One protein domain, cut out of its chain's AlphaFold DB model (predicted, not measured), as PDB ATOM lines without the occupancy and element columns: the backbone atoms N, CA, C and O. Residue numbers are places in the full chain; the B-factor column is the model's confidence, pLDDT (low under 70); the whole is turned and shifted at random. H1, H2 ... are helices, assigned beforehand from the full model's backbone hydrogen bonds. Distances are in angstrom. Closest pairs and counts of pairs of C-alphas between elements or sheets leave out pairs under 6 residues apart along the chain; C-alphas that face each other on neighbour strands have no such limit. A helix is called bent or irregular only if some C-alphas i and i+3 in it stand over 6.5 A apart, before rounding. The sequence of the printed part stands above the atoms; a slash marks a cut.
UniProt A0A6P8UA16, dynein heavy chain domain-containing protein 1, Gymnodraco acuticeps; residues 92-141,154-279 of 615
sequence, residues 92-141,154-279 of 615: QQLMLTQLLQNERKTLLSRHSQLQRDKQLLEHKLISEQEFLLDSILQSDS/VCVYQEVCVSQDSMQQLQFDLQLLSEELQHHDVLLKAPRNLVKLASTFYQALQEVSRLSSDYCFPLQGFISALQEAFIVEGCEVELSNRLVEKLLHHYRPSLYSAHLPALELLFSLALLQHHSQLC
ATOM      1  N   GLN A  92     268.843 218.479 293.525       91.44
ATOM      2  CA  GLN A  92     269.687 218.351 294.712       91.44
ATOM      3  C   GLN A  92     269.849 216.882 295.105       91.44
ATOM      4  O   GLN A  92     270.972 216.422 295.291       91.44
ATOM      5  N   GLN A  93     268.765 216.110 295.162       88.12
ATOM      6  CA  GLN A  93     268.856 214.694 295.510       88.12
ATOM      7  C   GLN A  93     269.691 213.901 294.493       88.12
ATOM      8  O   GLN A  93     270.547 213.101 294.879       88.12
ATOM      9  N   LEU A  94     269.518 214.168 293.197       90.38
ATOM     10  CA  LEU A  94     270.315 213.558 292.136       90.38
ATOM     11  C   LEU A  94     271.805 213.886 292.306       90.38
ATOM     12  O   LEU A  94     272.635 212.979 292.350       90.38
ATOM     13  N   MET A  95     272.147 215.163 292.476       90.56
ATOM     14  CA  MET A  95     273.523 215.608 292.710       90.56
ATOM     15  C   MET A  95     274.121 214.974 293.969       90.56
ATOM     16  O   MET A  95     275.266 214.529 293.941       90.56
ATOM     17  N   LEU A  96     273.350 214.867 295.052       88.19
ATOM     18  CA  LEU A  96     273.792 214.234 296.292       88.19
ATOM     19  C   LEU A  96     274.145 212.756 296.067       88.19
ATOM     20  O   LEU A  96     275.177 212.288 296.535       88.19
ATOM     21  N   THR A  97     273.347 212.021 295.293       85.94
ATOM     22  CA  THR A  97     273.644 210.608 294.995       85.94
ATOM     23  C   THR A  97     274.836 210.408 294.053       85.94
ATOM     24  O   THR A  97     275.526 209.392 294.163       85.94
ATOM     25  N   GLN A  98     275.094 211.356 293.145       85.50
ATOM     26  CA  GLN A  98     276.127 211.229 292.109       85.50
ATOM     27  C   GLN A  98     277.480 211.868 292.465       85.50
ATOM     28  O   GLN A  98     278.495 211.458 291.904       85.50
ATOM     29  N   LEU A  99     277.513 212.864 293.358       82.31
ATOM     30  CA  LEU A  99     278.731 213.613 293.709       82.31
ATOM     31  C   LEU A  99     279.397 213.131 295.004       82.31
ATOM     32  O   LEU A  99     280.571 213.424 295.231       82.31
ATOM     33  N   LEU A 100     278.675 212.413 295.871       79.81
ATOM     34  CA  LEU A 100     279.242 211.931 297.128       79.81
ATOM     35  C   LEU A 100     280.236 210.787 296.917       79.81
ATOM     36  O   LEU A 100     279.966 209.817 296.210       79.81
ATOM     37  N   GLN A 101     281.363 210.880 297.623       76.38
ATOM     38  CA  GLN A 101     282.338 209.798 297.739       76.38
ATOM     39  C   GLN A 101     281.754 208.594 298.493       76.38
ATOM     40  O   GLN A 101     280.787 208.732 299.248       76.38
ATOM     41  N   ASN A 102     282.366 207.420 298.318       71.88
ATOM     42  CA  ASN A 102     281.832 206.137 298.789       71.88
ATOM     43  C   ASN A 102     281.424 206.130 300.273       71.88
ATOM     44  O   ASN A 102     280.340 205.651 300.586       71.88
ATOM     45  N   GLU A 103     282.219 206.715 301.174       65.94
ATOM     46  CA  GLU A 103     281.898 206.764 302.612       65.94
ATOM     47  C   GLU A 103     280.674 207.640 302.926       65.94
ATOM     48  O   GLU A 103     279.807 207.279 303.716       65.94
ATOM     49  N   ARG A 104     280.534 208.791 302.259       78.12
ATOM     50  CA  ARG A 104     279.346 209.646 302.425       78.12
ATOM     51  C   ARG A 104     278.122 209.048 301.725       78.12
ATOM     52  O   ARG A 104     276.990 209.287 302.139       78.12
ATOM     53  N   LYS A 105     278.340 208.236 300.689       81.94
ATOM     54  CA  LYS A 105     277.295 207.502 299.974       81.94
ATOM     55  C   LYS A 105     276.708 206.368 300.819       81.94
ATOM     56  O   LYS A 105     275.491 206.188 300.805       81.94
ATOM     57  N   THR A 106     277.522 205.642 301.591       85.06
ATOM     58  CA  THR A 106     277.010 204.639 302.544       85.06
ATOM     59  C   THR A 106     276.204 205.302 303.658       85.06
ATOM     60  O   THR A 106     275.115 204.821 303.971       85.06
ATOM     61  N   LEU A 107     276.656 206.452 304.176       85.31
ATOM     62  CA  LEU A 107     275.895 207.254 305.143       85.31
ATOM     63  C   LEU A 107     274.536 207.708 304.590       85.31
ATOM     64  O   LEU A 107     273.521 207.564 305.272       85.31
ATOM     65  N   LEU A 108     274.490 208.199 303.346       86.38
ATOM     66  CA  LEU A 108     273.238 208.578 302.683       86.38
ATOM     67  C   LEU A 108     272.302 207.376 302.489       86.38
ATOM     68  O   LEU A 108     271.098 207.477 302.731       86.38
ATOM     69  N   SER A 109     272.848 206.230 302.071       87.75
ATOM     70  CA  SER A 109     272.080 204.992 301.911       87.75
ATOM     71  C   SER A 109     271.501 204.520 303.242       87.75
ATOM     72  O   SER A 109     270.346 204.098 303.293       87.75
ATOM     73  N   ARG A 110     272.281 204.612 304.327       88.56
ATOM     74  CA  ARG A 110     271.830 204.264 305.676       88.56
ATOM     75  C   ARG A 110     270.755 205.228 306.172       88.56
ATOM     76  O   ARG A 110     269.734 204.759 306.650       88.56
ATOM     77  N   HIS A 111     270.926 206.538 305.985       90.75
ATOM     78  CA  HIS A 111     269.889 207.535 306.304       90.75
ATOM     79  C   HIS A 111     268.581 207.251 305.549       90.75
ATOM     80  O   HIS A 111     267.515 207.202 306.156       90.75
ATOM     81  N   SER A 112     268.669 206.935 304.254       88.69
ATOM     82  CA  SER A 112     267.501 206.575 303.434       88.69
ATOM     83  C   SER A 112     266.833 205.272 303.888       88.69
ATOM     84  O   SER A 112     265.621 205.119 303.756       88.69
ATOM     85  N   GLN A 113     267.612 204.310 304.394       93.38
ATOM     86  CA  GLN A 113     267.086 203.082 304.992       93.38
ATOM     87  C   GLN A 113     266.339 203.387 306.290       93.38
ATOM     88  O   GLN A 113     265.180 203.010 306.403       93.38
ATOM     89  N   LEU A 114     266.955 204.140 307.204       92.19
ATOM     90  CA  LEU A 114     266.331 204.545 308.465       92.19
ATOM     91  C   LEU A 114     265.028 205.314 308.228       92.19
ATOM     92  O   LEU A 114     264.033 205.069 308.898       92.19
ATOM     93  N   GLN A 115     264.981 206.200 307.233       92.31
ATOM     94  CA  GLN A 115     263.761 206.934 306.903       92.31
ATOM     95  C   GLN A 115     262.630 206.009 306.417       92.31
ATOM     96  O   GLN A 115     261.472 206.224 306.773       92.31
ATOM     97  N   ARG A 116     262.953 204.961 305.644       93.88
ATOM     98  CA  ARG A 116     261.980 203.931 305.242       93.88
ATOM     99  C   ARG A 116     261.535 203.078 306.429       93.88
ATOM    100  O   ARG A 116     260.347 202.801 306.555       93.88
ATOM    101  N   ASP A 117     262.462 202.711 307.309       94.06
ATOM    102  CA  ASP A 117     262.161 201.946 308.521       94.06
ATOM    103  C   ASP A 117     261.239 202.750 309.455       94.06
ATOM    104  O   ASP A 117     260.271 202.200 309.977       94.06
ATOM    105  N   LYS A 118     261.448 204.070 309.569       93.06
ATOM    106  CA  LYS A 118     260.544 204.987 310.279       93.06
ATOM    107  C   LYS A 118     259.123 204.935 309.724       93.06
ATOM    108  O   LYS A 118     258.188 204.725 310.484       93.06
ATOM    109  N   GLN A 119     258.970 205.106 308.410       93.44
ATOM    110  CA  GLN A 119     257.659 205.081 307.752       93.44
ATOM    111  C   GLN A 119     256.952 203.736 307.952       93.44
ATOM    112  O   GLN A 119     255.743 203.687 308.155       93.44
ATOM    113  N   LEU A 120     257.711 202.638 307.927       95.19
ATOM    114  CA  LEU A 120     257.192 201.299 308.177       95.19
ATOM    115  C   LEU A 120     256.720 201.138 309.629       95.19
ATOM    116  O   LEU A 120     255.654 200.569 309.855       95.19
ATOM    117  N   LEU A 121     257.474 201.644 310.609       93.62
ATOM    118  CA  LEU A 121     257.068 201.637 312.018       93.62
ATOM    119  C   LEU A 121     255.859 202.548 312.279       93.62
ATOM    120  O   LEU A 121     254.959 202.148 313.011       93.62
ATOM    121  N   GLU A 122     255.790 203.722 311.647       93.31
ATOM    122  CA  GLU A 122     254.620 204.612 311.706       93.31
ATOM    123  C   GLU A 122     253.374 203.918 311.140       93.31
ATOM    124  O   GLU A 122     252.318 203.944 311.764       93.31
ATOM    125  N   HIS A 123     253.502 203.226 310.003       94.44
ATOM    126  CA  HIS A 123     252.405 202.444 309.438       94.44
ATOM    127  C   HIS A 123     251.988 201.288 310.355       94.44
ATOM    128  O   HIS A 123     250.797 201.039 310.510       94.44
ATOM    129  N   LYS A 124     252.943 200.583 310.977       93.88
ATOM    130  CA  LYS A 124     252.638 199.530 311.960       93.88
ATOM    131  C   LYS A 124     251.899 200.079 313.176       93.88
ATOM    132  O   LYS A 124     250.955 199.456 313.645       93.88
ATOM    133  N   LEU A 125     252.303 201.251 313.663       93.31
ATOM    134  CA  LEU A 125     251.631 201.918 314.772       93.31
ATOM    135  C   LEU A 125     250.186 202.276 314.403       93.31
ATOM    136  O   LEU A 125     249.288 202.040 315.203       93.31
ATOM    137  N   ILE A 126     249.958 202.799 313.194       93.25
ATOM    138  CA  ILE A 126     248.608 203.094 312.693       93.25
ATOM    139  C   ILE A 126     247.784 201.806 312.576       93.25
ATOM    140  O   ILE A 126     246.660 201.774 313.061       93.25
ATOM    141  N   SER A 127     248.340 200.723 312.021       92.00
ATOM    142  CA  SER A 127     247.605 199.457 311.904       92.00
ATOM    143  C   SER A 127     247.265 198.826 313.258       92.00
ATOM    144  O   SER A 127     246.197 198.243 313.396       92.00
ATOM    145  N   GLU A 128     248.133 198.955 314.268       89.38
ATOM    146  CA  GLU A 128     247.828 198.502 315.636       89.38
ATOM    147  C   GLU A 128     246.747 199.371 316.299       89.38
ATOM    148  O   GLU A 128     245.886 198.856 317.007       89.38
ATOM    149  N   GLN A 129     246.737 200.683 316.032       88.19
ATOM    150  CA  GLN A 129     245.665 201.577 316.486       88.19
ATOM    151  C   GLN A 129     244.320 201.237 315.837       88.19
ATOM    152  O   GLN A 129     243.299 201.230 316.523       88.19
ATOM    153  N   GLU A 130     244.315 200.952 314.534       90.00
ATOM    154  CA  GLU A 130     243.128 200.511 313.795       90.00
ATOM    155  C   GLU A 130     242.633 199.157 314.312       90.00
ATOM    156  O   GLU A 130     241.448 199.015 314.592       90.00
ATOM    157  N   PHE A 131     243.541 198.203 314.550       88.38
ATOM    158  CA  PHE A 131     243.206 196.910 315.149       88.38
ATOM    159  C   PHE A 131     242.570 197.067 316.537       88.38
ATOM    160  O   PHE A 131     241.534 196.467 316.812       88.38
ATOM    161  N   LEU A 132     243.143 197.904 317.407       85.69
ATOM    162  CA  LEU A 132     242.581 198.175 318.730       85.69
ATOM    163  C   LEU A 132     241.204 198.849 318.636       85.69
ATOM    164  O   LEU A 132     240.303 198.507 319.402       85.69
ATOM    165  N   LEU A 133     241.021 199.783 317.698       85.38
ATOM    166  CA  LEU A 133     239.737 200.440 317.464       85.38
ATOM    167  C   LEU A 133     238.676 199.441 316.984       85.38
ATOM    168  O   LEU A 133     237.571 199.435 317.523       85.38
ATOM    169  N   ASP A 134     239.016 198.580 316.026       85.69
ATOM    170  CA  ASP A 134     238.126 197.540 315.509       85.69
ATOM    171  C   ASP A 134     237.740 196.538 316.600       85.69
ATOM    172  O   ASP A 134     236.561 196.210 316.739       85.69
ATOM    173  N   SER A 135     238.693 196.110 317.432       78.00
ATOM    174  CA  SER A 135     238.435 195.218 318.570       78.00
ATOM    175  C   SER A 135     237.498 195.848 319.609       78.00
ATOM    176  O   SER A 135     236.640 195.162 320.165       78.00
ATOM    177  N   ILE A 136     237.597 197.164 319.842       78.19
ATOM    178  CA  ILE A 136     236.664 197.899 320.714       78.19
ATOM    179  C   ILE A 136     235.284 198.032 320.052       78.19
ATOM    180  O   ILE A 136     234.269 197.821 320.712       78.19
ATOM    181  N   LEU A 137     235.220 198.357 318.759       79.88
ATOM    182  CA  LEU A 137     233.958 198.523 318.026       79.88
ATOM    183  C   LEU A 137     233.182 197.210 317.870       79.88
ATOM    184  O   LEU A 137     231.956 197.233 317.861       79.88
ATOM    185  N   GLN A 138     233.879 196.077 317.762       77.50
ATOM    186  CA  GLN A 138     233.277 194.740 317.701       77.50
ATOM    187  C   GLN A 138     232.823 194.224 319.080       77.50
ATOM    188  O   GLN A 138     232.141 193.200 319.163       77.50
ATOM    189  N   SER A 139     233.169 194.921 320.169       68.69
ATOM    190  CA  SER A 139     232.722 194.582 321.521       68.69
ATOM    191  C   SER A 139     231.347 195.206 321.829       68.69
ATOM    192  O   SER A 139     231.226 196.294 322.378       68.69
ATOM    193  N   ASP A 140     230.269 194.498 321.479       57.47
ATOM    194  CA  ASP A 140     228.863 194.950 321.591       57.47
ATOM    195  C   ASP A 140     228.287 195.024 323.036       57.47
ATOM    196  O   ASP A 140     227.070 195.114 323.218       57.47
ATOM    197  N   SER A 141     229.106 194.978 324.096       55.59
ATOM    198  CA  SER A 141     228.615 194.889 325.486       55.59
ATOM    199  C   SER A 141     229.177 196.001 326.381       55.59
ATOM    200  O   SER A 141     230.374 196.287 326.307       55.59
ATOM    201  N   VAL A 154     237.720 189.061 329.745       60.81
ATOM    202  CA  VAL A 154     239.158 188.793 329.914       60.81
ATOM    203  C   VAL A 154     239.883 188.694 328.567       60.81
ATOM    204  O   VAL A 154     240.981 189.228 328.459       60.81
ATOM    205  N   CYS A 155     239.278 188.102 327.530       63.16
ATOM    206  CA  CYS A 155     239.882 188.046 326.192       63.16
ATOM    207  C   CYS A 155     240.064 189.436 325.561       63.16
ATOM    208  O   CYS A 155     241.170 189.754 325.134       63.16
ATOM    209  N   VAL A 156     239.030 190.286 325.578       65.88
ATOM    210  CA  VAL A 156     239.111 191.646 325.008       65.88
ATOM    211  C   VAL A 156     240.076 192.524 325.809       65.88
ATOM    212  O   VAL A 156     240.904 193.219 325.229       65.88
ATOM    213  N   TYR A 157     240.045 192.460 327.146       70.56
ATOM    214  CA  TYR A 157     241.010 193.184 327.982       70.56
ATOM    215  C   TYR A 157     242.449 192.719 327.736       70.56
ATOM    216  O   TYR A 157     243.360 193.543 327.717       70.56
ATOM    217  N   GLN A 158     242.667 191.423 327.514       75.38
ATOM    218  CA  GLN A 158     243.994 190.883 327.243       75.38
ATOM    219  C   GLN A 158     244.502 191.273 325.848       75.38
ATOM    220  O   GLN A 158     245.673 191.619 325.717       75.38
ATOM    221  N   GLU A 159     243.638 191.305 324.833       74.38
ATOM    222  CA  GLU A 159     243.967 191.823 323.495       74.38
ATOM    223  C   GLU A 159     244.281 193.325 323.522       74.38
ATOM    224  O   GLU A 159     245.270 193.755 322.929       74.38
ATOM    225  N   VAL A 160     243.510 194.113 324.281       79.50
ATOM    226  CA  VAL A 160     243.773 195.545 324.490       79.50
ATOM    227  C   VAL A 160     245.107 195.761 325.204       79.50
ATOM    228  O   VAL A 160     245.892 196.591 324.757       79.50
ATOM    229  N   CYS A 161     245.412 195.006 326.264       81.62
ATOM    230  CA  CYS A 161     246.701 195.109 326.956       81.62
ATOM    231  C   CYS A 161     247.879 194.732 326.044       81.62
ATOM    232  O   CYS A 161     248.864 195.461 326.000       81.62
ATOM    233  N   VAL A 162     247.768 193.643 325.275       85.00
ATOM    234  CA  VAL A 162     248.828 193.202 324.350       85.00
ATOM    235  C   VAL A 162     249.054 194.222 323.233       85.00
ATOM    236  O   VAL A 162     250.202 194.544 322.920       85.00
ATOM    237  N   SER A 163     247.982 194.769 322.655       82.12
ATOM    238  CA  SER A 163     248.090 195.821 321.641       82.12
ATOM    239  C   SER A 163     248.662 197.115 322.236       82.12
ATOM    240  O   SER A 163     249.522 197.756 321.634       82.12
ATOM    241  N   GLN A 164     248.286 197.468 323.467       86.06
ATOM    242  CA  GLN A 164     248.821 198.636 324.166       86.06
ATOM    243  C   GLN A 164     250.321 198.507 324.478       86.06
ATOM    244  O   GLN A 164     251.058 199.471 324.265       86.06
ATOM    245  N   ASP A 165     250.785 197.332 324.904       88.62
ATOM    246  CA  ASP A 165     252.210 197.042 325.107       88.62
ATOM    247  C   ASP A 165     252.982 197.084 323.777       88.62
ATOM    248  O   ASP A 165     254.055 197.686 323.693       88.62
ATOM    249  N   SER A 166     252.409 196.519 322.706       88.94
ATOM    250  CA  SER A 166     252.996 196.569 321.361       88.94
ATOM    251  C   SER A 166     253.129 198.006 320.845       88.94
ATOM    252  O   SER A 166     254.193 198.401 320.366       88.94
ATOM    253  N   MET A 167     252.093 198.832 321.015       89.38
ATOM    254  CA  MET A 167     252.137 200.252 320.663       89.38
ATOM    255  C   MET A 167     253.190 201.021 321.467       89.38
ATOM    256  O   MET A 167     253.883 201.862 320.896       89.38
ATOM    257  N   GLN A 168     253.342 200.749 322.769       91.56
ATOM    258  CA  GLN A 168     254.385 201.381 323.590       91.56
ATOM    259  C   GLN A 168     255.786 201.000 323.106       91.56
ATOM    260  O   GLN A 168     256.658 201.866 323.004       91.56
ATOM    261  N   GLN A 169     255.995 199.731 322.749       93.25
ATOM    262  CA  GLN A 169     257.257 199.270 322.181       93.25
ATOM    263  C   GLN A 169     257.543 199.930 320.822       93.25
ATOM    264  O   GLN A 169     258.636 200.451 320.614       93.25
ATOM    265  N   LEU A 170     256.549 200.003 319.929       92.44
ATOM    266  CA  LEU A 170     256.673 200.693 318.639       92.44
ATOM    267  C   LEU A 170     256.974 202.189 318.809       92.44
ATOM    268  O   LEU A 170     257.770 202.747 318.055       92.44
ATOM    269  N   GLN A 171     256.366 202.847 319.798       93.56
ATOM    270  CA  GLN A 171     256.649 204.247 320.121       93.56
ATOM    271  C   GLN A 171     258.080 204.443 320.636       93.56
ATOM    272  O   GLN A 171     258.729 205.414 320.247       93.56
ATOM    273  N   PHE A 172     258.584 203.531 321.469       94.19
ATOM    274  CA  PHE A 172     259.974 203.552 321.929       94.19
ATOM    275  C   PHE A 172     260.958 203.359 320.766       94.19
ATOM    276  O   PHE A 172     261.889 204.150 320.604       94.19
ATOM    277  N   ASP A 173     260.711 202.373 319.900       93.50
ATOM    278  CA  ASP A 173     261.540 202.116 318.719       93.50
ATOM    279  C   ASP A 173     261.534 203.316 317.753       93.50
ATOM    280  O   ASP A 173     262.578 203.694 317.214       93.50
ATOM    281  N   LEU A 174     260.381 203.975 317.575       93.75
ATOM    282  CA  LEU A 174     260.266 205.213 316.797       93.75
ATOM    283  C   LEU A 174     261.082 206.363 317.398       93.75
ATOM    284  O   LEU A 174     261.689 207.126 316.642       93.75
ATOM    285  N   GLN A 175     261.111 206.501 318.728       94.44
ATOM    286  CA  GLN A 175     261.926 207.514 319.402       94.44
ATOM    287  C   GLN A 175     263.415 207.262 319.165       94.44
ATOM    288  O   GLN A 175     264.098 208.154 318.657       94.44
ATOM    289  N   LEU A 176     263.893 206.042 319.418       94.12
ATOM    290  CA  LEU A 176     265.293 205.664 319.197       94.12
ATOM    291  C   LEU A 176     265.722 205.913 317.745       94.12
ATOM    292  O   LEU A 176     266.762 206.515 317.472       94.12
ATOM    293  N   LEU A 177     264.885 205.500 316.794       93.81
ATOM    294  CA  LEU A 177     265.166 205.671 315.376       93.81
ATOM    295  C   LEU A 177     265.115 207.149 314.947       93.81
ATOM    296  O   LEU A 177     265.856 207.568 314.054       93.81
ATOM    297  N   SER A 178     264.284 207.968 315.598       92.62
ATOM    298  CA  SER A 178     264.271 209.417 315.378       92.62
ATOM    299  C   SER A 178     265.561 210.098 315.852       92.62
ATOM    300  O   SER A 178     266.040 211.009 315.174       92.62
ATOM    301  N   GLU A 179     266.162 209.628 316.948       93.81
ATOM    302  CA  GLU A 179     267.454 210.113 317.444       93.81
ATOM    303  C   GLU A 179     268.603 209.717 316.502       93.81
ATOM    304  O   GLU A 179     269.436 210.561 316.153       93.81
ATOM    305  N   GLU A 180     268.619 208.470 316.003       92.19
ATOM    306  CA  GLU A 180     269.600 208.013 315.000       92.19
ATOM    307  C   GLU A 180     269.500 208.851 313.710       92.19
ATOM    308  O   GLU A 180     270.516 209.300 313.166       92.19
ATOM    309  N   LEU A 181     268.279 209.150 313.249       91.88
ATOM    310  CA  LEU A 181     268.045 210.023 312.095       91.88
ATOM    311  C   LEU A 181     268.565 211.447 312.318       91.88
ATOM    312  O   LEU A 181     269.216 211.995 311.426       91.88
ATOM    313  N   GLN A 182     268.333 212.035 313.497       91.88
ATOM    314  CA  GLN A 182     268.859 213.362 313.831       91.88
ATOM    315  C   GLN A 182     270.390 213.386 313.807       91.88
ATOM    316  O   GLN A 182     270.983 214.324 313.267       91.88
ATOM    317  N   HIS A 183     271.045 212.347 314.332       90.38
ATOM    318  CA  HIS A 183     272.501 212.228 314.269       90.38
ATOM    319  C   HIS A 183     273.003 212.185 312.817       90.38
ATOM    320  O   HIS A 183     273.922 212.918 312.440       90.38
ATOM    321  N   HIS A 184     272.357 211.381 311.969       87.50
ATOM    322  CA  HIS A 184     272.688 211.302 310.547       87.50
ATOM    323  C   HIS A 184     272.444 212.629 309.808       87.50
ATOM    324  O   HIS A 184     273.238 213.001 308.941       87.50
ATOM    325  N   ASP A 185     271.388 213.372 310.149       88.25
ATOM    326  CA  ASP A 185     271.100 214.678 309.548       88.25
ATOM    327  C   ASP A 185     272.194 215.714 309.847       88.25
ATOM    328  O   ASP A 185     272.518 216.531 308.978       88.25
ATOM    329  N   VAL A 186     272.826 215.653 311.026       89.69
ATOM    330  CA  VAL A 186     273.983 216.501 311.362       89.69
ATOM    331  C   VAL A 186     275.181 216.167 310.470       89.69
ATOM    332  O   VAL A 186     275.785 217.078 309.900       89.69
ATOM    333  N   LEU A 187     275.491 214.880 310.285       86.62
ATOM    334  CA  LEU A 187     276.600 214.429 309.432       86.62
ATOM    335  C   LEU A 187     276.380 214.779 307.951       86.62
ATOM    336  O   LEU A 187     277.323 215.117 307.233       86.62
ATOM    337  N   LEU A 188     275.128 214.740 307.488       87.25
ATOM    338  CA  LEU A 188     274.758 215.050 306.106       87.25
ATOM    339  C   LEU A 188     274.557 216.551 305.838       87.25
ATOM    340  O   LEU A 188     274.358 216.942 304.686       87.25
ATOM    341  N   LYS A 189     274.638 217.415 306.855       87.69
ATOM    342  CA  LYS A 189     274.387 218.856 306.708       87.69
ATOM    343  C   LYS A 189     275.360 219.534 305.739       87.69
ATOM    344  O   LYS A 189     274.919 220.202 304.809       87.69
ATOM    345  N   ALA A 190     276.664 219.323 305.917       84.56
ATOM    346  CA  ALA A 190     277.698 219.894 305.048       84.56
ATOM    347  C   ALA A 190     277.569 219.447 303.572       84.56
ATOM    348  O   ALA A 190     277.518 220.307 302.690       84.56
ATOM    349  N   PRO A 191     277.435 218.142 303.245       84.81
ATOM    350  CA  PRO A 191     277.238 217.736 301.855       84.81
ATOM    351  C   PRO A 191     275.916 218.238 301.256       84.81
ATOM    352  O   PRO A 191     275.899 218.648 300.097       84.81
ATOM    353  N   ARG A 192     274.817 218.272 302.029       88.50
ATOM    354  CA  ARG A 192     273.539 218.849 301.568       88.50
ATOM    355  C   ARG A 192     273.670 220.342 301.257       88.50
ATOM    356  O   ARG A 192     273.139 220.801 300.249       88.50
ATOM    357  N   ASN A 193     274.408 221.086 302.076       88.44
ATOM    358  CA  ASN A 193     274.682 222.503 301.850       88.44
ATOM    359  C   ASN A 193     275.485 222.750 300.561       88.44
ATOM    360  O   ASN A 193     275.104 223.608 299.762       88.44
ATOM    361  N   LEU A 194     276.542 221.969 300.315       88.44
ATOM    362  CA  LEU A 194     277.330 222.054 299.078       88.44
ATOM    363  C   LEU A 194     276.501 221.709 297.838       88.44
ATOM    364  O   LEU A 194     276.607 222.371 296.807       88.44
ATOM    365  N   VAL A 195     275.637 220.699 297.934       90.75
ATOM    366  CA  VAL A 195     274.723 220.328 296.850       90.75
ATOM    367  C   VAL A 195     273.665 221.408 296.609       90.75
ATOM    368  O   VAL A 195     273.341 221.712 295.462       90.75
ATOM    369  N   LYS A 196     273.171 222.060 297.666       91.06
ATOM    370  CA  LYS A 196     272.292 223.227 297.541       91.06
ATOM    371  C   LYS A 196     272.993 224.363 296.786       91.06
ATOM    372  O   LYS A 196     272.400 224.929 295.864       91.06
ATOM    373  N   LEU A 197     274.259 224.645 297.100       90.75
ATOM    374  CA  LEU A 197     275.071 225.606 296.347       90.75
ATOM    375  C   LEU A 197     275.224 225.188 294.875       90.75
ATOM    376  O   LEU A 197     274.928 225.982 293.985       90.75
ATOM    377  N   ALA A 198     275.598 223.934 294.607       91.88
ATOM    378  CA  ALA A 198     275.731 223.399 293.249       91.88
ATOM    379  C   ALA A 198     274.427 223.520 292.438       91.88
ATOM    380  O   ALA A 198     274.456 223.936 291.278       91.88
ATOM    381  N   SER A 199     273.274 223.247 293.056       93.12
ATOM    382  CA  SER A 199     271.964 223.436 292.418       93.12
ATOM    383  C   SER A 199     271.683 224.907 292.090       93.12
ATOM    384  O   SER A 199     271.127 225.209 291.037       93.12
ATOM    385  N   THR A 200     272.146 225.834 292.937       92.38
ATOM    386  CA  THR A 200     272.021 227.281 292.703       92.38
ATOM    387  C   THR A 200     272.921 227.734 291.550       92.38
ATOM    388  O   THR A 200     272.509 228.562 290.739       92.38
ATOM    389  N   PHE A 201     274.126 227.166 291.415       93.50
ATOM    390  CA  PHE A 201     274.985 227.404 290.249       93.50
ATOM    391  C   PHE A 201     274.373 226.866 288.958       93.50
ATOM    392  O   PHE A 201     274.420 227.546 287.936       93.50
ATOM    393  N   TYR A 202     273.749 225.686 288.996       93.75
ATOM    394  CA  TYR A 202     273.039 225.169 287.831       93.75
ATOM    395  C   TYR A 202     271.872 226.080 287.434       93.75
ATOM    396  O   TYR A 202     271.737 226.418 286.263       93.75
ATOM    397  N   GLN A 203     271.079 226.560 288.397       91.94
ATOM    398  CA  GLN A 203     270.023 227.543 288.130       91.94
ATOM    399  C   GLN A 203     270.580 228.831 287.516       91.94
ATOM    400  O   GLN A 203     270.045 229.305 286.521       91.94
ATOM    401  N   ALA A 204     271.682 229.370 288.046       92.56
ATOM    402  CA  ALA A 204     272.346 230.538 287.468       92.56
ATOM    403  C   ALA A 204     272.799 230.297 286.017       92.56
ATOM    404  O   ALA A 204     272.624 231.165 285.166       92.56
ATOM    405  N   LEU A 205     273.326 229.108 285.717       92.62
ATOM    406  CA  LEU A 205     273.689 228.717 284.356       92.62
ATOM    407  C   LEU A 205     272.460 228.631 283.432       92.62
ATOM    408  O   LEU A 205     272.539 229.055 282.280       92.62
ATOM    409  N   GLN A 206     271.320 228.146 283.936       90.12
ATOM    410  CA  GLN A 206     270.047 228.144 283.200       90.12
ATOM    411  C   GLN A 206     269.456 229.551 283.018       90.12
ATOM    412  O   GLN A 206     268.767 229.808 282.041       90.12
ATOM    413  N   GLU A 207     269.716 230.496 283.922       89.19
ATOM    414  CA  GLU A 207     269.336 231.897 283.698       89.19
ATOM    415  C   GLU A 207     270.194 232.528 282.592       89.19
ATOM    416  O   GLU A 207     269.678 233.241 281.735       89.19
ATOM    417  N   VAL A 208     271.492 232.210 282.544       90.12
ATOM    418  CA  VAL A 208     272.385 232.656 281.462       90.12
ATOM    419  C   VAL A 208     272.029 231.999 280.129       90.12
ATOM    420  O   VAL A 208     272.138 232.656 279.094       90.12
ATOM    421  N   SER A 209     271.551 230.747 280.124       86.81
ATOM    422  CA  SER A 209     271.110 230.082 278.890       86.81
ATOM    423  C   SER A 209     269.938 230.802 278.216       86.81
ATOM    424  O   SER A 209     269.819 230.759 276.999       86.81
ATOM    425  N   ARG A 210     269.134 231.568 278.966       84.94
ATOM    426  CA  ARG A 210     268.048 232.389 278.402       84.94
ATOM    427  C   ARG A 210     268.534 233.600 277.608       84.94
ATOM    428  O   ARG A 210     267.753 234.153 276.840       84.94
ATOM    429  N   LEU A 211     269.789 234.027 277.780       84.44
ATOM    430  CA  LEU A 211     270.340 235.189 277.070       84.44
ATOM    431  C   LEU A 211     270.554 234.918 275.577       84.44
ATOM    432  O   LEU A 211     270.562 235.854 274.784       84.44
ATOM    433  N   SER A 212     270.748 233.657 275.187       79.62
ATOM    434  CA  SER A 212     270.909 233.275 273.788       79.62
ATOM    435  C   SER A 212     270.326 231.895 273.538       79.62
ATOM    436  O   SER A 212     270.643 230.934 274.230       79.62
ATOM    437  N   SER A 213     269.555 231.773 272.462       76.12
ATOM    438  CA  SER A 213     269.035 230.496 271.969       76.12
ATOM    439  C   SER A 213     270.119 229.494 271.545       76.12
ATOM    440  O   SER A 213     269.805 228.331 271.293       76.12
ATOM    441  N   ASP A 214     271.380 229.926 271.437       76.44
ATOM    442  CA  ASP A 214     272.520 229.059 271.119       76.44
ATOM    443  C   ASP A 214     272.979 228.232 272.332       76.44
ATOM    444  O   ASP A 214     273.703 227.247 272.182       76.44
ATOM    445  N   TYR A 215     272.567 228.616 273.544       83.44
ATOM    446  CA  TYR A 215     272.996 227.973 274.774       83.44
ATOM    447  C   TYR A 215     272.112 226.785 275.147       83.44
ATOM    448  O   TYR A 215     270.915 226.913 275.388       83.44
ATOM    449  N   CYS A 216     272.743 225.622 275.285       81.31
ATOM    450  CA  CYS A 216     272.127 224.435 275.854       81.31
ATOM    451  C   CYS A 216     273.106 223.791 276.837       81.31
ATOM    452  O   CYS A 216     274.196 223.372 276.452       81.31
ATOM    453  N   PHE A 217     272.724 223.734 278.113       86.81
ATOM    454  CA  PHE A 217     273.553 223.167 279.175       86.81
ATOM    455  C   PHE A 217     272.791 222.034 279.868       86.81
ATOM    456  O   PHE A 217     271.965 222.305 280.744       86.81
ATOM    457  N   PRO A 218     273.017 220.768 279.476       85.19
ATOM    458  CA  PRO A 218     272.336 219.637 280.086       85.19
ATOM    459  C   PRO A 218     272.829 219.391 281.519       85.19
ATOM    460  O   PRO A 218     274.020 219.515 281.818       85.19
ATOM    461  N   LEU A 219     271.920 218.948 282.393       88.75
ATOM    462  CA  LEU A 219     272.224 218.646 283.797       88.75
ATOM    463  C   LEU A 219     273.350 217.616 283.946       88.75
ATOM    464  O   LEU A 219     274.235 217.787 284.779       88.75
ATOM    465  N   GLN A 220     273.357 216.572 283.113       85.75
ATOM    466  CA  GLN A 220     274.389 215.536 283.178       85.75
ATOM    467  C   GLN A 220     275.787 216.095 282.883       85.75
ATOM    468  O   GLN A 220     276.738 215.745 283.578       85.75
ATOM    469  N   GLY A 221     275.910 217.004 281.907       84.56
ATOM    470  CA  GLY A 221     277.177 217.680 281.609       84.56
ATOM    471  C   GLY A 221     277.661 218.520 282.792       84.56
ATOM    472  O   GLY A 221     278.835 218.472 283.156       84.56
ATOM    473  N   PHE A 222     276.733 219.202 283.467       90.50
ATOM    474  CA  PHE A 222     277.023 219.948 284.688       90.50
ATOM    475  C   PHE A 222     277.483 219.050 285.842       90.50
ATOM    476  O   PHE A 222     278.475 219.367 286.498       90.50
ATOM    477  N   ILE A 223     276.824 217.910 286.072       89.56
ATOM    478  CA  ILE A 223     277.234 216.964 287.117       89.56
ATOM    479  C   ILE A 223     278.619 216.380 286.808       89.56
ATOM    480  O   ILE A 223     279.467 216.334 287.696       89.56
ATOM    481  N   SER A 224     278.892 216.006 285.555       85.69
ATOM    482  CA  SER A 224     280.214 215.519 285.145       85.69
ATOM    483  C   SER A 224     281.316 216.564 285.349       85.69
ATOM    484  O   SER A 224     282.391 216.226 285.841       85.69
ATOM    485  N   ALA A 225     281.049 217.842 285.057       85.62
ATOM    486  CA  ALA A 225     281.991 218.928 285.338       85.62
ATOM    487  C   ALA A 225     282.268 219.089 286.845       85.62
ATOM    488  O   ALA A 225     283.389 219.411 287.246       85.62
ATOM    489  N   LEU A 226     281.262 218.837 287.688       87.62
ATOM    490  CA  LEU A 226     281.382 218.913 289.140       87.62
ATOM    491  C   LEU A 226     282.122 217.735 289.765       87.62
ATOM    492  O   LEU A 226     282.821 217.937 290.756       87.62
ATOM    493  N   GLN A 227     282.000 216.528 289.210       84.56
ATOM    494  CA  GLN A 227     282.645 215.332 289.759       84.56
ATOM    495  C   GLN A 227     284.148 215.546 289.983       84.56
ATOM    496  O   GLN A 227     284.662 215.175 291.033       84.56
ATOM    497  N   GLU A 228     284.836 216.247 289.074       74.56
ATOM    498  CA  GLU A 228     286.264 216.568 289.216       74.56
ATOM    499  C   GLU A 228     286.591 217.448 290.437       74.56
ATOM    500  O   GLU A 228     287.699 217.377 290.971       74.56
ATOM    501  N   ALA A 229     285.652 218.280 290.896       74.31
ATOM    502  CA  ALA A 229     285.840 219.152 292.056       74.31
ATOM    503  C   ALA A 229     285.684 218.404 293.395       74.31
ATOM    504  O   ALA A 229     286.345 218.769 294.370       74.31
ATOM    505  N   PHE A 230     284.856 217.349 293.419       74.81
ATOM    506  CA  PHE A 230     284.539 216.536 294.603       74.81
ATOM    507  C   PHE A 230     285.517 215.371 294.855       74.81
ATOM    508  O   PHE A 230     285.410 214.698 295.880       74.81
ATOM    509  N   ILE A 231     286.489 215.130 293.964       69.94
ATOM    510  CA  ILE A 231     287.514 214.080 294.148       69.94
ATOM    511  C   ILE A 231     288.436 214.389 295.338       69.94
ATOM    512  O   ILE A 231     288.862 213.479 296.042       69.94
ATOM    513  N   VAL A 232     288.752 215.663 295.572       64.06
ATOM    514  CA  VAL A 232     289.721 216.078 296.594       64.06
ATOM    515  C   VAL A 232     288.986 216.576 297.831       64.06
ATOM    516  O   VAL A 232     288.199 217.520 297.742       64.06
ATOM    517  N   GLU A 233     289.264 215.978 298.987       64.19
ATOM    518  CA  GLU A 233     288.699 216.421 300.263       64.19
ATOM    519  C   GLU A 233     289.178 217.832 300.643       64.19
ATOM    520  O   GLU A 233     290.257 218.276 300.246       64.19
ATOM    521  N   GLY A 234     288.348 218.569 301.375       67.00
ATOM    522  CA  GLY A 234     288.643 219.930 301.812       67.00
ATOM    523  C   GLY A 234     287.529 220.489 302.687       67.00
ATOM    524  O   GLY A 234     286.455 219.892 302.799       67.00
ATOM    525  N   CYS A 235     287.781 221.642 303.301       74.94
ATOM    526  CA  CYS A 235     286.769 222.351 304.082       74.94
ATOM    527  C   CYS A 235     285.626 222.857 303.178       74.94
ATOM    528  O   CYS A 235     285.842 223.137 302.000       74.94
ATOM    529  N   GLU A 236     284.418 223.044 303.727       76.00
ATOM    530  CA  GLU A 236     283.227 223.495 302.972       76.00
ATOM    531  C   GLU A 236     283.492 224.784 302.171       76.00
ATOM    532  O   GLU A 236     283.118 224.869 301.005       76.00
ATOM    533  N   VAL A 237     284.222 225.740 302.755       77.44
ATOM    534  CA  VAL A 237     284.596 227.017 302.116       77.44
ATOM    535  C   VAL A 237     285.602 226.832 300.972       77.44
ATOM    536  O   VAL A 237     285.543 227.512 299.950       77.44
ATOM    537  N   GLU A 238     286.549 225.907 301.112       80.00
ATOM    538  CA  GLU A 238     287.522 225.622 300.053       80.00
ATOM    539  C   GLU A 238     286.855 224.894 298.888       80.00
ATOM    540  O   GLU A 238     287.129 225.191 297.724       80.00
ATOM    541  N   LEU A 239     285.947 223.966 299.205       81.94
ATOM    542  CA  LEU A 239     285.140 223.258 298.224       81.94
ATOM    543  C   LEU A 239     284.210 224.223 297.488       81.94
ATOM    544  O   LEU A 239     284.200 224.203 296.262       81.94
ATOM    545  N   SER A 240     283.495 225.110 298.187       84.00
ATOM    546  CA  SER A 240     282.591 226.086 297.563       84.00
ATOM    547  C   SER A 240     283.322 226.999 296.574       84.00
ATOM    548  O   SER A 240     282.868 227.168 295.439       84.00
ATOM    549  N   ASN A 241     284.504 227.497 296.941       81.06
ATOM    550  CA  ASN A 241     285.329 228.313 296.052       81.06
ATOM    551  C   ASN A 241     285.888 227.514 294.862       81.06
ATOM    552  O   ASN A 241     285.871 227.992 293.726       81.06
ATOM    553  N   ARG A 242     286.337 226.275 295.093       82.69
ATOM    554  CA  ARG A 242     286.827 225.382 294.030       82.69
ATOM    555  C   ARG A 242     285.729 225.039 293.023       82.69
ATOM    556  O   ARG A 242     286.014 224.938 291.832       82.69
ATOM    557  N   LEU A 243     284.484 224.868 293.476       86.56
ATOM    558  CA  LEU A 243     283.334 224.631 292.598       86.56
ATOM    559  C   LEU A 243     283.146 225.801 291.628       86.56
ATOM    560  O   LEU A 243     283.016 225.570 290.428       86.56
ATOM    561  N   VAL A 244     283.199 227.042 292.126       86.56
ATOM    562  CA  VAL A 244     283.116 228.251 291.290       86.56
ATOM    563  C   VAL A 244     284.233 228.268 290.252       86.56
ATOM    564  O   VAL A 244     283.959 228.413 289.063       86.56
ATOM    565  N   GLU A 245     285.481 228.062 290.681       81.94
ATOM    566  CA  GLU A 245     286.648 228.065 289.794       81.94
ATOM    567  C   GLU A 245     286.510 227.026 288.673       81.94
ATOM    568  O   GLU A 245     286.657 227.345 287.492       81.94
ATOM    569  N   LYS A 246     286.174 225.782 289.033       84.44
ATOM    570  CA  LYS A 246     286.027 224.674 288.085       84.44
ATOM    571  C   LYS A 246     284.892 224.904 287.102       84.44
ATOM    572  O   LYS A 246     285.083 224.675 285.909       84.44
ATOM    573  N   LEU A 247     283.741 225.372 287.576       88.75
ATOM    574  CA  LEU A 247     282.587 225.641 286.724       88.75
ATOM    575  C   LEU A 247     282.850 226.812 285.776       88.75
ATOM    576  O   LEU A 247     282.600 226.682 284.580       88.75
ATOM    577  N   LEU A 248     283.405 227.926 286.265       85.56
ATOM    578  CA  LEU A 248     283.763 229.055 285.402       85.56
ATOM    579  C   LEU A 248     284.797 228.638 284.356       85.56
ATOM    580  O   LEU A 248     284.645 228.960 283.183       85.56
ATOM    581  N   HIS A 249     285.808 227.865 284.748       81.31
ATOM    582  CA  HIS A 249     286.814 227.342 283.827       81.31
ATOM    583  C   HIS A 249     286.219 226.394 282.775       81.31
ATOM    584  O   HIS A 249     286.625 226.440 281.616       81.31
ATOM    585  N   HIS A 250     285.250 225.560 283.163       84.94
ATOM    586  CA  HIS A 250     284.577 224.614 282.272       84.94
ATOM    587  C   HIS A 250     283.654 225.311 281.263       84.94
ATOM    588  O   HIS A 250     283.683 224.978 280.083       84.94
ATOM    589  N   TYR A 251     282.858 226.289 281.707       87.69
ATOM    590  CA  TYR A 251     281.844 226.941 280.868       87.69
ATOM    591  C   TYR A 251     282.338 228.195 280.141       87.69
ATOM    592  O   TYR A 251     281.709 228.613 279.172       87.69
ATOM    593  N   ARG A 252     283.476 228.781 280.535       84.56
ATOM    594  CA  ARG A 252     284.089 229.926 279.836       84.56
ATOM    595  C   ARG A 252     284.188 229.749 278.313       84.56
ATOM    596  O   ARG A 252     283.756 230.665 277.619       84.56
ATOM    597  N   PRO A 253     284.723 228.639 277.758       82.75
ATOM    598  CA  PRO A 253     284.833 228.483 276.304       82.75
ATOM    599  C   PRO A 253     283.477 228.376 275.585       82.75
ATOM    600  O   PRO A 253     283.416 228.577 274.374       82.75
ATOM    601  N   SER A 254     282.401 228.081 276.317       85.81
ATOM    602  CA  SER A 254     281.039 227.919 275.804       85.81
ATOM    603  C   SER A 254     280.207 229.201 275.817       85.81
ATOM    604  O   SER A 254     279.083 229.194 275.319       85.81
ATOM    605  N   LEU A 255     280.724 230.287 276.394       85.75
ATOM    606  CA  LEU A 255     279.989 231.534 276.576       85.75
ATOM    607  C   LEU A 255     280.562 232.660 275.717       85.75
ATOM    608  O   LEU A 255     281.775 232.847 275.609       85.75
ATOM    609  N   TYR A 256     279.667 233.479 275.167       81.69
ATOM    610  CA  TYR A 256     279.995 234.796 274.641       81.69
ATOM    611  C   TYR A 256     280.657 235.647 275.726       81.69
ATOM    612  O   TYR A 256     280.246 235.657 276.890       81.69
ATOM    613  N   SER A 257     281.660 236.425 275.323       77.12
ATOM    614  CA  SER A 257     282.418 237.299 276.221       77.12
ATOM    615  C   SER A 257     281.546 238.310 276.963       77.12
ATOM    616  O   SER A 257     281.866 238.675 278.089       77.12
ATOM    617  N   ALA A 258     280.441 238.742 276.349       79.12
ATOM    618  CA  ALA A 258     279.466 239.637 276.968       79.12
ATOM    619  C   ALA A 258     278.645 238.957 278.080       79.12
ATOM    620  O   ALA A 258     278.197 239.625 279.007       79.12
ATOM    621  N   HIS A 259     278.461 237.634 278.013       85.19
ATOM    622  CA  HIS A 259     277.621 236.874 278.944       85.19
ATOM    623  C   HIS A 259     278.415 236.299 280.127       85.19
ATOM    624  O   HIS A 259     277.837 236.035 281.180       85.19
ATOM    625  N   LEU A 260     279.737 236.141 279.993       83.38
ATOM    626  CA  LEU A 260     280.597 235.642 281.071       83.38
ATOM    627  C   LEU A 260     280.507 236.483 282.367       83.38
ATOM    628  O   LEU A 260     280.306 235.880 283.422       83.38
ATOM    629  N   PRO A 261     280.554 237.835 282.331       83.12
ATOM    630  CA  PRO A 261     280.386 238.656 283.532       83.12
ATOM    631  C   PRO A 261     279.058 238.415 284.262       83.12
ATOM    632  O   PRO A 261     279.004 238.481 285.487       83.12
ATOM    633  N   ALA A 262     277.983 238.109 283.528       87.19
ATOM    634  CA  ALA A 262     276.689 237.809 284.132       87.19
ATOM    635  C   ALA A 262     276.733 236.489 284.920       87.19
ATOM    636  O   ALA A 262     276.218 236.426 286.037       87.19
ATOM    637  N   LEU A 263     277.394 235.457 284.381       89.50
ATOM    638  CA  LEU A 263     277.586 234.192 285.091       89.50
ATOM    639  C   LEU A 263     278.459 234.373 286.342       89.50
ATOM    640  O   LEU A 263     278.095 233.893 287.414       89.50
ATOM    641  N   GLU A 264     279.578 235.095 286.220       87.00
ATOM    642  CA  GLU A 264     280.476 235.406 287.343       87.00
ATOM    643  C   GLU A 264     279.737 236.129 288.476       87.00
ATOM    644  O   GLU A 264     279.885 235.772 289.650       87.00
ATOM    645  N   LEU A 265     278.887 237.099 288.127       86.94
ATOM    646  CA  LEU A 265     278.065 237.825 289.087       86.94
ATOM    647  C   LEU A 265     277.066 236.897 289.785       86.94
ATOM    648  O   LEU A 265     276.979 236.900 291.013       86.94
ATOM    649  N   LEU A 266     276.326 236.080 289.028       90.12
ATOM    650  CA  LEU A 266     275.338 235.156 289.593       90.12
ATOM    651  C   LEU A 266     275.985 234.108 290.507       90.12
ATOM    652  O   LEU A 266     275.437 233.805 291.569       90.12
ATOM    653  N   PHE A 267     277.161 233.594 290.140       90.00
ATOM    654  CA  PHE A 267     277.927 232.676 290.985       90.00
ATOM    655  C   PHE A 267     278.427 233.368 292.253       90.00
ATOM    656  O   PHE A 267     278.287 232.815 293.342       90.00
ATOM    657  N   SER A 268     278.933 234.598 292.141       86.50
ATOM    658  CA  SER A 268     279.373 235.380 293.301       86.50
ATOM    659  C   SER A 268     278.217 235.639 294.271       86.50
ATOM    660  O   SER A 268     278.364 235.446 295.474       86.50
ATOM    661  N   LEU A 269     277.034 235.993 293.762       87.88
ATOM    662  CA  LEU A 269     275.833 236.170 294.582       87.88
ATOM    663  C   LEU A 269     275.385 234.866 295.252       87.88
ATOM    664  O   LEU A 269     275.015 234.885 296.424       87.88
ATOM    665  N   ALA A 270     275.421 233.741 294.534       89.38
ATOM    666  CA  ALA A 270     275.079 232.432 295.091       89.38
ATOM    667  C   ALA A 270     276.054 232.010 296.203       89.38
ATOM    668  O   ALA A 270     275.622 231.504 297.239       89.38
ATOM    669  N   LEU A 271     277.349 232.276 296.027       87.69
ATOM    670  CA  LEU A 271     278.378 232.007 297.028       87.69
ATOM    671  C   LEU A 271     278.200 232.881 298.280       87.69
ATOM    672  O   LEU A 271     278.237 232.374 299.398       87.69
ATOM    673  N   LEU A 272     277.941 234.181 298.104       85.06
ATOM    674  CA  LEU A 272     277.672 235.102 299.216       85.06
ATOM    675  C   LEU A 272     276.390 234.741 299.971       85.06
ATOM    676  O   LEU A 272     276.331 234.891 301.185       85.06
ATOM    677  N   GLN A 273     275.371 234.249 299.271       86.31
ATOM    678  CA  GLN A 273     274.146 233.758 299.897       86.31
ATOM    679  C   GLN A 273     274.389 232.463 300.689       86.31
ATOM    680  O   GLN A 273     273.810 232.260 301.755       86.31
ATOM    681  N   HIS A 274     275.240 231.576 300.171       85.69
ATOM    682  CA  HIS A 274     275.594 230.324 300.833       85.69
ATOM    683  C   HIS A 274     276.404 230.554 302.113       85.69
ATOM    684  O   HIS A 274     276.134 229.921 303.135       85.69
ATOM    685  N   HIS A 275     277.321 231.519 302.097       82.12
ATOM    686  CA  HIS A 275     277.950 232.056 303.298       82.12
ATOM    687  C   HIS A 275     276.958 233.000 303.999       82.12
ATOM    688  O   HIS A 275     277.123 234.216 303.946       82.12
ATOM    689  N   SER A 276     275.916 232.421 304.607       62.84
ATOM    690  CA  SER A 276     274.650 232.975 305.145       62.84
ATOM    691  C   SER A 276     274.665 234.297 305.944       62.84
ATOM    692  O   SER A 276     273.623 234.745 306.413       62.84
ATOM    693  N   GLN A 277     275.812 234.951 306.088       66.69
ATOM    694  CA  GLN A 277     276.011 236.258 306.707       66.69
ATOM    695  C   GLN A 277     276.156 237.410 305.696       66.69
ATOM    696  O   GLN A 277     276.165 238.566 306.112       66.69
ATOM    697  N   LEU A 278     276.298 237.133 304.391       73.88
ATOM    698  CA  LEU A 278     276.726 238.154 303.421       73.88
ATOM    699  C   LEU A 278     275.642 238.615 302.430       73.88
ATOM    700  O   LEU A 278     275.812 239.672 301.819       73.88
ATOM    701  N   CYS A 279     274.551 237.859 302.251       82.38
ATOM    702  CA  CYS A 279     273.467 238.200 301.318       82.38
ATOM    703  C   CYS A 279     272.148 237.484 301.662       82.38
ATOM    704  O   CYS A 279     272.110 236.254 301.723       82.38
TER     705      CYS A 279
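This is residues 92 to 141 and 154 to 279 of the 615 residues of the protein "dynein heavy chain domain-containing protein 1" of Gymnodraco acuticeps (UniProt A0A6P8UA16). Two long helices side by side, H2 and H3a, make an arm that leads away from a head of shorter helices, and H3 bends between the two. In the head, H3b, H5 and H6 form a three-helix bundle, with H1 packed on H3b and H4 on H5. The printed part has 176 residues with six named helices, H1 to H6 in chain order, and no named strand: all helix. It is extended, with a radius of gyration of the C-alphas of 24.9 A and spans of 84 by 35 by 30 A; the arm makes the length.

Start at H1, residues 92 to 99: it touches H3b, residues 190 to 209, about perpendicular at 74 degrees, closest at C-alphas 92 and 195, 5.8 A. Next, H2, residues 102 to 137, touches H3a, residues 154 to 187, opposite ways at a shallow tilt of 21 degrees; the C-alphas of Leu 125 and Met 167 are closest, 6.1 A. By its hydrogen bonds H3 was assigned as one helix, but it is bent: C-alphas 187 and 190 are 7.1 A apart and its arms stand at 66 degrees. H4, residues 219 to 230, touches H5, residues 236 to 254, closest at C-alphas 229 and 243, 6.0 A. H5 is irregular, with C-alphas 250 and 253 7.1 A apart. H5 and H6, residues 260 to 274, form a hairpin, closest at C-alphas 252 and 260, 6.8 A. Every O i to N i+4 pair is within hydrogen-bond range in H1, H2, H3a, H3b and H6, against 6 of 8 in H4 and 13 of 15 in H5.

Find C-alpha 92 at (269.687, 218.351, 294.712), where H1 begins. H2 runs 52.2 A, H3a 49.8 A and H3b 28.8 A. H6 ends at C-alpha 274, (275.594, 230.324, 300.833).

The C-alphas of Ser 141 and Ser 257 are farthest apart, 84.4 A. Residues 142 to 153 are not printed, a gap of 13.0 A between C-alphas 141 and 154. Of the links printed whole, none is long. Look for pLDDT under 70 at 13 residues, among them 139 to 141, 154 to 156 and 231 to 234.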